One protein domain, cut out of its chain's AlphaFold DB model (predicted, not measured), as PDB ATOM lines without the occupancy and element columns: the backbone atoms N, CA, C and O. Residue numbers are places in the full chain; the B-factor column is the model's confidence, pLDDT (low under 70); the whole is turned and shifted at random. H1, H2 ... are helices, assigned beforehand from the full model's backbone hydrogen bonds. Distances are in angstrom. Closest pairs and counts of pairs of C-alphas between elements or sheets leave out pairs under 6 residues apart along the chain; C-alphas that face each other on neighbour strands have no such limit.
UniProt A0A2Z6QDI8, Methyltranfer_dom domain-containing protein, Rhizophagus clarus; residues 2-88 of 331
ATOM      1  N   SER A   2     214.345 171.995 153.648       84.06
ATOM      2  CA  SER A   2     214.849 170.604 153.707       84.06
ATOM      3  C   SER A   2     213.799 169.586 154.173       84.06
ATOM      4  O   SER A   2     213.705 168.521 153.576       84.06
ATOM      5  N   PHE A   3     212.985 169.924 155.182       88.75
ATOM      6  CA  PHE A   3     211.951 169.036 155.730       88.75
ATOM      7  C   PHE A   3     210.893 168.648 154.687       88.75
ATOM      8  O   PHE A   3     210.736 167.469 154.389       88.75
ATOM      9  N   CYS A   4     210.238 169.634 154.058       85.19
ATOM     10  CA  CYS A   4     209.218 169.387 153.031       85.19
ATOM     11  C   CYS A   4     209.767 168.571 151.857       85.19
ATOM     12  O   CYS A   4     209.086 167.690 151.358       85.19
ATOM     13  N   LYS A   5     211.020 168.815 151.444       87.62
ATOM     14  CA  LYS A   5     211.664 168.030 150.382       87.62
ATOM     15  C   LYS A   5     211.973 166.596 150.819       87.62
ATOM     16  O   LYS A   5     211.839 165.679 150.018       87.62
ATOM     17  N   LYS A   6     212.400 166.395 152.070       90.19
ATOM     18  CA  LYS A   6     212.696 165.068 152.632       90.19
ATOM     19  C   LYS A   6     211.438 164.205 152.733       90.19
ATOM     20  O   LYS A   6     211.500 163.019 152.431       90.19
ATOM     21  N   TYR A   7     210.318 164.803 153.129       89.94
ATOM     22  CA  TYR A   7     209.048 164.109 153.352       89.94
ATOM     23  C   TYR A   7     207.998 164.417 152.274       89.94
ATOM     24  O   TYR A   7     206.805 164.264 152.522       89.94
ATOM     25  N   SER A   8     208.422 164.824 151.069       87.12
ATOM     26  CA  SER A   8     207.501 165.240 150.001       87.12
ATOM     27  C   SER A   8     206.554 164.115 149.600       87.12
ATOM     28  O   SER A   8     205.362 164.339 149.487       87.12
ATOM     29  N   LYS A   9     207.044 162.870 149.526       86.94
ATOM     30  CA  LYS A   9     206.201 161.695 149.253       86.94
ATOM     31  C   LYS A   9     205.033 161.546 150.235       86.94
ATOM     32  O   LYS A   9     203.974 161.096 149.828       86.94
ATOM     33  N   ILE A  10     205.235 161.912 151.506       86.62
ATOM     34  CA  ILE A  10     204.190 161.886 152.539       86.62
ATOM     35  C   ILE A  10     203.260 163.092 152.378       86.62
ATOM     36  O   ILE A  10     202.047 162.943 152.458       86.62
ATOM     37  N   ALA A  11     203.817 164.282 152.143       82.50
ATOM     38  CA  ALA A  11     203.044 165.518 152.014       82.50
ATOM     39  C   ALA A  11     202.179 165.569 150.738       82.50
ATOM     40  O   ALA A  11     201.082 166.123 150.768       82.50
ATOM     41  N   ASP A  12     202.666 164.975 149.650       81.31
ATOM     42  CA  ASP A  12     202.027 164.951 148.330       81.31
ATOM     43  C   ASP A  12     201.111 163.724 148.148       81.31
ATOM     44  O   ASP A  12     200.450 163.584 147.119       81.31
ATOM     45  N   ALA A  13     201.068 162.817 149.132       82.00
ATOM     46  CA  ALA A  13     200.222 161.632 149.098       82.00
ATOM     47  C   ALA A  13     198.737 162.018 149.097       82.00
ATOM     48  O   ALA A  13     198.233 162.653 150.027       82.00
ATOM     49  N   HIS A  14     198.006 161.579 148.073       80.06
ATOM     50  CA  HIS A  14     196.573 161.817 148.000       80.06
ATOM     51  C   HIS A  14     195.803 160.811 148.868       80.06
ATOM     52  O   HIS A  14     196.007 159.601 148.784       80.06
ATOM     53  N   ILE A  15     194.858 161.293 149.680       76.25
ATOM     54  CA  ILE A  15     194.124 160.435 150.626       76.25
ATOM     55  C   ILE A  15     193.311 159.330 149.932       76.25
ATOM     56  O   ILE A  15     193.109 158.266 150.501       76.25
ATOM     57  N   VAL A  16     192.859 159.534 148.691       79.38
ATOM     58  CA  VAL A  16     192.148 158.487 147.928       79.38
ATOM     59  C   VAL A  16     193.109 157.397 147.448       79.38
ATOM     60  O   VAL A  16     192.745 156.220 147.402       79.38
ATOM     61  N   ASP A  17     194.356 157.763 147.149       82.00
ATOM     62  CA  ASP A  17     195.389 156.810 146.740       82.00
ATOM     63  C   ASP A  17     195.777 155.888 147.899       82.00
ATOM     64  O   ASP A  17     196.118 154.727 147.673       82.00
ATOM     65  N   PHE A  18     195.615 156.354 149.143       77.88
ATOM     66  CA  PHE A  18     195.743 155.522 150.341       77.88
ATOM     67  C   PHE A  18     194.855 154.273 150.271       77.88
ATOM     68  O   PHE A  18     195.332 153.169 150.519       77.88
ATOM     69  N   PHE A  19     193.587 154.437 149.881       78.44
ATOM     70  CA  PHE A  19     192.607 153.346 149.848       78.44
ATOM     71  C   PHE A  19     192.624 152.535 148.551       78.44
ATOM     72  O   PHE A  19     192.162 151.398 148.536       78.44
ATOM     73  N   THR A  20     193.101 153.120 147.450       84.19
ATOM     74  CA  THR A  20     193.005 152.501 146.116       84.19
ATOM     75  C   THR A  20     194.315 151.902 145.615       84.19
ATOM     76  O   THR A  20     194.279 150.965 144.821       84.19
ATOM     77  N   LYS A  21     195.464 152.419 146.065       83.69
ATOM     78  CA  LYS A  21     196.794 152.068 145.543       83.69
ATOM     79  C   LYS A  21     197.765 151.581 146.625       83.69
ATOM     80  O   LYS A  21     198.933 151.390 146.320       83.69
ATOM     81  N   ASN A  22     197.314 151.396 147.871       81.06
ATOM     82  CA  ASN A  22     198.158 150.998 149.009       81.06
ATOM     83  C   ASN A  22     199.435 151.846 149.155       81.06
ATOM     84  O   ASN A  22     200.468 151.355 149.603       81.06
ATOM     85  N   ILE A  23     199.371 153.142 148.816       83.44
ATOM     86  CA  ILE A  23     200.557 154.019 148.809       83.44
ATOM     87  C   ILE A  23     201.256 154.105 150.170       83.44
ATOM     88  O   ILE A  23     202.411 154.507 150.240       83.44
ATOM     89  N   TRP A  24     200.581 153.728 151.257       81.56
ATOM     90  CA  TRP A  24     201.159 153.691 152.594       81.56
ATOM     91  C   TRP A  24     202.379 152.763 152.682       81.56
ATOM     92  O   TRP A  24     203.316 153.102 153.398       81.56
ATOM     93  N   GLU A  25     202.420 151.669 151.912       83.38
ATOM     94  CA  GLU A  25     203.565 150.745 151.865       83.38
ATOM     95  C   GLU A  25     204.798 151.378 151.199       83.38
ATOM     96  O   GLU A  25     205.936 151.048 151.535       83.38
ATOM     97  N   GLU A  26     204.583 152.305 150.263       84.06
ATOM     98  CA  GLU A  26     205.652 152.971 149.509       84.06
ATOM     99  C   GLU A  26     206.110 154.289 150.149       84.06
ATOM    100  O   GLU A  26     207.258 154.717 149.984       84.06
ATOM    101  N   VAL A  27     205.189 154.969 150.833       87.31
ATOM    102  CA  VAL A  27     205.355 156.339 151.329       87.31
ATOM    103  C   VAL A  27     205.820 156.368 152.783       87.31
ATOM    104  O   VAL A  27     206.615 157.239 153.149       87.31
ATOM    105  N   ILE A  28     205.353 155.432 153.614       88.44
ATOM    106  CA  ILE A  28     205.707 155.370 155.033       88.44
ATOM    107  C   ILE A  28     206.947 154.481 155.212       88.44
ATOM    108  O   ILE A  28     206.951 153.337 154.761       88.44
ATOM    109  N   PRO A  29     208.012 154.961 155.885       91.44
ATOM    110  CA  PRO A  29     209.157 154.126 156.224       91.44
ATOM    111  C   PRO A  29     208.735 152.866 156.983       91.44
ATOM    112  O   PRO A  29     207.967 152.940 157.941       91.44
ATOM    113  N   LYS A  30     209.289 151.712 156.595       89.00
ATOM    114  CA  LYS A  30     208.935 150.416 157.188       89.00
ATOM    115  C   LYS A  30     209.078 150.397 158.714       89.00
ATOM    116  O   LYS A  30     208.189 149.915 159.395       89.00
ATOM    117  N   GLU A  31     210.136 151.004 159.249       91.19
ATOM    118  CA  GLU A  31     210.337 151.134 160.699       91.19
ATOM    119  C   GLU A  31     209.193 151.882 161.412       91.19
ATOM    120  O   GLU A  31     208.881 151.566 162.556       91.19
ATOM    121  N   TRP A  32     208.533 152.842 160.750       91.12
ATOM    122  CA  TRP A  32     207.376 153.547 161.315       91.12
ATOM    123  C   TRP A  32     206.137 152.656 161.286       91.12
ATOM    124  O   TRP A  32     205.408 152.596 162.270       91.12
ATOM    125  N   ALA A  33     205.917 151.937 160.181       87.00
ATOM    126  CA  ALA A  33     204.828 150.969 160.073       87.00
ATOM    127  C   ALA A  33     204.968 149.847 161.115       87.00
ATOM    128  O   ALA A  33     203.998 149.503 161.786       87.00
ATOM    129  N   ASP A  34     206.184 149.332 161.308       86.44
ATOM    130  CA  ASP A  34     206.491 148.332 162.329       86.44
ATOM    131  C   ASP A  34     206.182 148.883 163.734       86.44
ATOM    132  O   ASP A  34     205.501 148.216 164.508       86.44
ATOM    133  N   ALA A  35     206.563 150.130 164.037       85.19
ATOM    134  CA  ALA A  35     206.247 150.775 165.319       85.19
ATOM    135  C   ALA A  35     204.736 150.868 165.609       85.19
ATOM    136  O   ALA A  35     204.322 150.789 166.766       85.19
ATOM    137  N   PHE A  36     203.909 151.010 164.571       80.69
ATOM    138  CA  PHE A  36     202.449 151.004 164.696       80.69
ATOM    139  C   PHE A  36     201.857 149.587 164.789       80.69
ATOM    140  O   PHE A  36     200.826 149.399 165.434       80.69
ATOM    141  N   ASN A  37     202.512 148.586 164.193       73.31
ATOM    142  CA  ASN A  37     202.042 147.197 164.151       73.31
ATOM    143  C   ASN A  37     202.384 146.383 165.408       73.31
ATOM    144  O   ASN A  37     201.611 145.495 165.771       73.31
ATOM    145  N   VAL A  38     203.508 146.680 166.074       60.41
ATOM    146  CA  VAL A  38     204.048 145.902 167.214       60.41
ATOM    147  C   VAL A  38     203.054 145.754 168.374       60.41
ATOM    148  O   VAL A  38     203.116 144.775 169.106       60.41
ATOM    149  N   GLU A  39     202.092 146.666 168.528       53.50
ATOM    150  CA  GLU A  39     201.092 146.590 169.601       53.50
ATOM    151  C   GLU A  39     199.672 146.240 169.140       53.50
ATOM    152  O   GLU A  39     198.796 146.009 169.974       53.50
ATOM    153  N   HIS A  40     199.430 146.193 167.828       51.09
ATOM    154  CA  HIS A  40     198.132 145.815 167.260       51.09
ATOM    155  C   HIS A  40     197.933 144.288 167.228       51.09
ATOM    156  O   HIS A  40     196.817 143.803 167.031       51.09
ATOM    157  N   MET A  41     199.024 143.541 167.431       49.09
ATOM    158  CA  MET A  41     199.104 142.084 167.432       49.09
ATOM    159  C   MET A  41     199.704 141.634 168.770       49.09
ATOM    160  O   MET A  41     200.916 141.672 168.951       49.09
ATOM    161  N   ASN A  42     198.877 141.207 169.728       48.19
ATOM    162  CA  ASN A  42     199.402 140.503 170.899       48.19
ATOM    163  C   ASN A  42     199.959 139.148 170.440       48.19
ATOM    164  O   ASN A  42     199.233 138.345 169.859       48.19
ATOM    165  N   GLU A  43     201.228 138.876 170.742       52.41
ATOM    166  CA  GLU A  43     201.985 137.698 170.279       52.41
ATOM    167  C   GLU A  43     201.409 136.329 170.707       52.41
ATOM    168  O   GLU A  43     201.934 135.297 170.296       52.41
ATOM    169  N   ASN A  44     200.328 136.280 171.495       52.47
ATOM    170  CA  ASN A  44     199.836 135.034 172.092       52.47
ATOM    171  C   ASN A  44     198.459 134.549 171.623       52.47
ATOM    172  O   ASN A  44     198.149 133.383 171.849       52.47
ATOM    173  N   GLU A  45     197.657 135.353 170.927       48.69
ATOM    174  CA  GLU A  45     196.405 134.881 170.325       48.69
ATOM    175  C   GLU A  45     196.211 135.614 168.998       48.69
ATOM    176  O   GLU A  45     196.203 136.837 168.966       48.69
ATOM    177  N   GLY A  46     196.120 134.870 167.889       50.12
ATOM    178  CA  GLY A  46     196.078 135.390 166.515       50.12
ATOM    179  C   GLY A  46     194.789 136.140 166.159       50.12
ATOM    180  O   GLY A  46     194.109 135.773 165.202       50.12
ATOM    181  N   GLY A  47     194.445 137.166 166.933       56.06
ATOM    182  CA  GLY A  47     193.274 138.006 166.760       56.06
ATOM    183  C   GLY A  47     193.465 139.385 167.388       56.06
ATOM    184  O   GLY A  47     194.173 139.564 168.376       56.06
ATOM    185  N   ILE A  48     192.806 140.368 166.786       59.25
ATOM    186  CA  ILE A  48     192.738 141.737 167.286       59.25
ATOM    187  C   ILE A  48     191.756 141.752 168.470       59.25
ATOM    188  O   ILE A  48     190.597 141.366 168.311       59.25
ATOM    189  N   THR A  49     192.203 142.157 169.662       68.38
ATOM    190  CA  THR A  49     191.306 142.353 170.811       68.38
ATOM    191  C   THR A  49     190.748 143.776 170.804       68.38
ATOM    192  O   THR A  49     191.455 144.722 170.461       68.38
ATOM    193  N   GLU A  50     189.499 143.951 171.242       74.19
ATOM    194  CA  GLU A  50     188.861 145.273 171.385       74.19
ATOM    195  C   GLU A  50     189.691 146.219 172.280       74.19
ATOM    196  O   GLU A  50     189.765 147.427 172.061       74.19
ATOM    197  N   GLU A  51     190.387 145.668 173.278       75.25
ATOM    198  CA  GLU A  51     191.309 146.418 174.135       75.25
ATOM    199  C   GLU A  51     192.558 146.904 173.377       75.25
ATOM    200  O   GLU A  51     192.982 148.048 173.555       75.25
ATOM    201  N   GLY A  52     193.114 146.071 172.488       74.50
ATOM    202  CA  GLY A  52     194.240 146.428 171.624       74.50
ATOM    203  C   GLY A  52     193.886 147.531 170.625       74.50
ATOM    204  O   GLY A  52     194.633 148.504 170.502       74.50
ATOM    205  N   GLU A  53     192.714 147.447 169.986       76.06
ATOM    206  CA  GLU A  53     192.217 148.497 169.079       76.06
ATOM    207  C   GLU A  53     192.044 149.830 169.804       76.06
ATOM    208  O   GLU A  53     192.509 150.869 169.333       76.06
ATOM    209  N   ASN A  54     191.426 149.810 170.988       81.19
ATOM    210  CA  ASN A  54     191.237 151.016 171.789       81.19
ATOM    211  C   ASN A  54     192.575 151.629 172.224       81.19
ATOM    212  O   ASN A  54     192.731 152.855 172.209       81.19
ATOM    213  N   LYS A  55     193.563 150.804 172.592       81.19
ATOM    214  CA  LYS A  55     194.908 151.280 172.941       81.19
ATOM    215  C   LYS A  55     195.588 151.933 171.733       81.19
ATOM    216  O   LYS A  55     196.096 153.048 171.866       81.19
ATOM    217  N   PHE A  56     195.542 151.294 170.565       82.94
ATOM    218  CA  PHE A  56     196.094 151.848 169.328       82.94
ATOM    219  C   PHE A  56     195.424 153.172 168.942       82.94
ATOM    220  O   PHE A  56     196.105 154.178 168.734       82.94
ATOM    221  N   MET A  57     194.090 153.213 168.932       84.19
ATOM    222  CA  MET A  57     193.328 154.421 168.610       84.19
ATOM    223  C   MET A  57     193.667 155.576 169.553       84.19
ATOM    224  O   MET A  57     193.880 156.698 169.094       84.19
ATOM    225  N   ASN A  58     193.794 155.313 170.857       85.81
ATOM    226  CA  ASN A  58     194.218 156.329 171.819       85.81
ATOM    227  C   ASN A  58     195.618 156.877 171.506       85.81
ATOM    228  O   ASN A  58     195.808 158.094 171.547       85.81
ATOM    229  N   LYS A  59     196.582 156.022 171.141       86.50
ATOM    230  CA  LYS A  59     197.923 156.471 170.725       86.50
ATOM    231  C   LYS A  59     197.866 157.341 169.473       86.50
ATOM    232  O   LYS A  59     198.443 158.427 169.459       86.50
ATOM    233  N   MET A  60     197.108 156.928 168.456       87.81
ATOM    234  CA  MET A  60     196.953 157.701 167.219       87.81
ATOM    235  C   MET A  60     196.275 159.055 167.455       87.81
ATOM    236  O   MET A  60     196.704 160.063 166.891       87.81
ATOM    237  N   ILE A  61     195.268 159.114 168.333       88.00
ATOM    238  CA  ILE A  61     194.621 160.371 168.732       88.00
ATOM    239  C   ILE A  61     195.621 161.292 169.434       88.00
ATOM    240  O   ILE A  61     195.663 162.486 169.127       88.00
ATOM    241  N   ARG A  62     196.438 160.756 170.350       90.62
ATOM    242  CA  ARG A  62     197.452 161.537 171.074       90.62
ATOM    243  C   ARG A  62     198.543 162.062 170.146       90.62
ATOM    244  O   ARG A  62     198.886 163.241 170.215       90.62
ATOM    245  N   LEU A  63     199.008 161.233 169.214       90.19
ATOM    246  CA  LEU A  63     199.934 161.637 168.162       90.19
ATOM    247  C   LEU A  63     199.353 162.766 167.300       90.19
ATOM    248  O   LEU A  63     199.977 163.815 167.152       90.19
ATOM    249  N   ALA A  64     198.147 162.580 166.756       86.69
ATOM    250  CA  ALA A  64     197.539 163.536 165.833       86.69
ATOM    251  C   ALA A  64     197.134 164.859 166.506       86.69
ATOM    252  O   ALA A  64     197.226 165.920 165.886       86.69
ATOM    253  N   SER A  65     196.687 164.805 167.763       87.19
ATOM    254  CA  SER A  65     196.148 165.973 168.476       87.19
ATOM    255  C   SER A  65     197.210 166.726 169.274       87.19
ATOM    256  O   SER A  65     197.143 167.948 169.374       87.19
ATOM    257  N   PHE A  66     198.181 166.008 169.848       88.12
ATOM    258  CA  PHE A  66     199.139 166.562 170.811       88.12
ATOM    259  C   PHE A  66     200.604 166.393 170.379       88.12
ATOM    260  O   PHE A  66     201.506 166.878 171.069       88.12
ATOM    261  N   CYS A  67     200.854 165.756 169.227       89.38
ATOM    262  CA  CYS A  67     202.197 165.428 168.734       89.38
ATOM    263  C   CYS A  67     203.014 164.632 169.762       89.38
ATOM    264  O   CYS A  67     204.214 164.855 169.929       89.38
ATOM    265  N   GLU A  68     202.343 163.739 170.487       91.88
ATOM    266  CA  GLU A  68     202.966 162.842 171.454       91.88
ATOM    267  C   GLU A  68     203.391 161.534 170.785       91.88
ATOM    268  O   GLU A  68     202.768 161.078 169.827       91.88
ATOM    269  N   TYR A  69     204.465 160.936 171.289       91.44
ATOM    270  CA  TYR A  69     205.017 159.676 170.803       91.44
ATOM    271  C   TYR A  69     205.495 158.823 171.972       91.44
ATOM    272  O   TYR A  69     205.733 159.333 173.067       91.44
ATOM    273  N   GLU A  70     205.669 157.531 171.717       88.19
ATOM    274  CA  GLU A  70     206.128 156.566 172.712       88.19
ATOM    275  C   GLU A  70     207.662 156.475 172.757       88.19
ATOM    276  O   GLU A  70     208.357 156.706 171.762       88.19
ATOM    277  N   GLU A  71     208.207 156.125 173.922       88.19
ATOM    278  CA  GLU A  71     209.655 156.001 174.160       88.19
ATOM    279  C   GLU A  71     210.306 154.857 173.365       88.19
ATOM    280  O   GLU A  71     211.499 154.904 173.071       88.19
ATOM    281  N   ASP A  72     209.546 153.848 172.962       88.88
ATOM    282  CA  ASP A  72     210.015 152.690 172.199       88.88
ATOM    283  C   ASP A  72     209.955 152.891 170.674       88.88
ATOM    284  O   ASP A  72     210.491 152.075 169.923       88.88
ATOM    285  N   TRP A  73     209.372 153.994 170.191       91.81
ATOM    286  CA  TRP A  73     209.302 154.281 168.757       91.81
ATOM    287  C   TRP A  73     210.672 154.622 168.140       91.81
ATOM    288  O   TRP A  73     211.534 155.199 168.818       91.81
ATOM    289  N   PRO A  74     210.874 154.345 166.833       95.06
ATOM    290  CA  PRO A  74     212.104 154.683 166.121       95.06
ATOM    291  C   PRO A  74     212.444 156.172 166.216       95.06
ATOM    292  O   PRO A  74     211.577 157.037 166.061       95.06
ATOM    293  N   GLU A  75     213.728 156.494 166.391       95.75
ATOM    294  CA  GLU A  75     214.168 157.892 166.534       95.75
ATOM    295  C   GLU A  75     213.854 158.731 165.287       95.75
ATOM    296  O   GLU A  75     213.571 159.921 165.392       95.75
ATOM    297  N   SER A  76     213.825 158.122 164.098       95.12
ATOM    298  CA  SER A  76     213.438 158.808 162.860       95.12
ATOM    299  C   SER A  76     211.979 159.291 162.875       95.12
ATOM    300  O   SER A  76     211.700 160.373 162.352       95.12
ATOM    301  N   LEU A  77     211.064 158.527 163.490       93.75
ATOM    302  CA  LEU A  77     209.656 158.890 163.666       93.75
ATOM    303  C   LEU A  77     209.518 159.981 164.725       93.75
ATOM    304  O   LEU A  77     208.860 160.993 164.491       93.75
ATOM    305  N   LYS A  78     210.205 159.826 165.863       94.94
ATOM    306  CA  LYS A  78     210.240 160.850 166.918       94.94
ATOM    307  C   LYS A  78     210.755 162.180 166.382       94.94
ATOM    308  O   LYS A  78     210.147 163.219 166.637       94.94
ATOM    309  N   GLN A  79     211.829 162.154 165.593       94.56
ATOM    310  CA  GLN A  79     212.377 163.353 164.971       94.56
ATOM    311  C   GLN A  79     211.393 163.969 163.972       94.56
ATOM    312  O   GLN A  79     211.198 165.177 164.006       94.56
ATOM    313  N   PHE A  80     210.714 163.166 163.143       93.31
ATOM    314  CA  PHE A  80     209.666 163.673 162.249       93.31
ATOM    315  C   PHE A  80     208.547 164.396 163.015       93.31
ATOM    316  O   PHE A  80     208.105 165.468 162.596       93.31
ATOM    317  N   ILE A  81     208.115 163.849 164.153       93.44
ATOM    318  CA  ILE A  81     207.063 164.446 164.989       93.44
ATOM    319  C   ILE A  81     207.550 165.743 165.647       93.44
ATOM    320  O   ILE A  81     206.822 166.737 165.631       93.44
ATOM    321  N   ARG A  82     208.784 165.766 166.175       93.25
ATOM    322  CA  ARG A  82     209.411 166.982 166.731       93.25
ATOM    323  C   ARG A  82     209.531 168.075 165.671       93.25
ATOM    324  O   ARG A  82     209.035 169.175 165.891       93.25
ATOM    325  N   ASP A  83     210.094 167.745 164.510       92.88
ATOM    326  CA  ASP A  83     210.242 168.671 163.385       92.88
ATOM    327  C   ASP A  83     208.874 169.219 162.954       92.88
ATOM    328  O   ASP A  83     208.713 170.421 162.757       92.88
ATOM    329  N   THR A  84     207.854 168.358 162.857       90.00
ATOM    330  CA  THR A  84     206.488 168.786 162.519       90.00
ATOM    331  C   THR A  84     205.947 169.758 163.566       90.00
ATOM    332  O   THR A  84     205.406 170.797 163.204       90.00
ATOM    333  N   LYS A  85     206.130 169.468 164.861       88.94
ATOM    334  CA  LYS A  85     205.686 170.336 165.961       88.94
ATOM    335  C   LYS A  85     206.379 171.701 165.947       88.94
ATOM    336  O   LYS A  85     205.725 172.704 166.210       88.94
ATOM    337  N   GLU A  86     207.669 171.747 165.622       89.62
ATOM    338  CA  GLU A  86     208.438 172.994 165.507       89.62
ATOM    339  C   GLU A  86     208.062 173.814 164.265       89.62
ATOM    340  O   GLU A  86     208.109 175.043 164.293       89.62
ATOM    341  N   LEU A  87     207.679 173.145 163.174       89.19
ATOM    342  CA  LEU A  87     207.301 173.784 161.909       89.19
ATOM    343  C   LEU A  87     205.825 174.200 161.848       89.19
ATOM    344  O   LEU A  87     205.442 174.956 160.950       89.19
ATOM    345  N   VAL A  88     204.983 173.705 162.758       85.06
ATOM    346  CA  VAL A  88     203.563 174.062 162.812       85.06
ATOM    347  C   VAL A  88     203.415 175.546 163.141       85.06
ATOM    348  O   VAL A  88     203.911 176.045 164.147       85.06
TER     349      VAL A  88
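Overview. This is residues 2 to 88 of the 331 residues of the protein "Methyltranfer_dom domain-containing protein" of Rhizophagus clarus (UniProt A0A2Z6QDI8). The model is an open frame of helices with few contacts between them: five short helices, H1 to H5, wind along one side as a curved trail, and the two longer helices, H6 and H7, make the other side. After H6 the chain folds back through residues 67 to 74 before H7 begins, and the unnamed loop of residues 38 to 49 lies at one end of the longest axis, far from H1. The printed part has 87 residues with seven named helices in the order H1 to H7 and no named strand, and its class is all helix. It is only just compact, close to loose, with a radius of gyration of the C-alphas of 14.3 A and spans of 43 by 31 by 20 A.

Along the chain. H1 is residues 2 to 6, with C-alpha 2 at (214.849, 170.604, 153.707). H2 is residues 8 to 11, H3 residues 15 to 20 and H4 residues 24 to 27. H5, residues 30 to 37, measures 10.3 A from first to last C-alpha. H6, residues 50 to 66, is the longest helix at 23.6 A and begins with C-alpha 50 at (188.861, 145.273, 171.385). H7, residues 75 to 87, measures 17.9 A and ends with C-alpha 87 at (207.301, 173.784, 161.909).

Arrangement. No two helices touch. H1 is close to H2 but not clearly touching it, the closest C-alphas being those of Cys 4 and Ala 11, 7.4 A apart. H1 is also close but not clearly touching to H7, at the C-alphas of Phe 3 and Asp 83, 7.9 A. H2 and H4 are close but not clearly touching, at the C-alphas of Ile 10 and Val 27, 5.8 A, and so are H3 and H4, at those of Phe 18 and Trp 24, 6.1 A. H4 and H5 meet only through their link. H5 is close but not clearly touching to H6, at the C-alphas of Phe 36 and Phe 56, 7.9 A, with a steep tilt of 54 degrees, opposite ways. H5 and H7 are about perpendicular at 89 degrees and close but not clearly touching, at the C-alphas of Trp 32 and Leu 77, 6.3 A. H6 and H7 are only just apart, their closest C-alphas being 8.3 A from each other; H3 and H6 are apart too. In H1, H5, H6 and H7 every O i to N i+4 pair is within hydrogen-bond range, in H3 1 of 2, and H2 and H4 are too short for such a pair.

Size, cuts and confidence. The two C-alphas farthest apart are those of Ser 2 and Glu 45, at 43.5 A. The printed part has no cut. The link from H5 to H6 is long, with 12 residues. The mean pLDDT of the printed part is 81.9, and residues 38 to 49 are under 70.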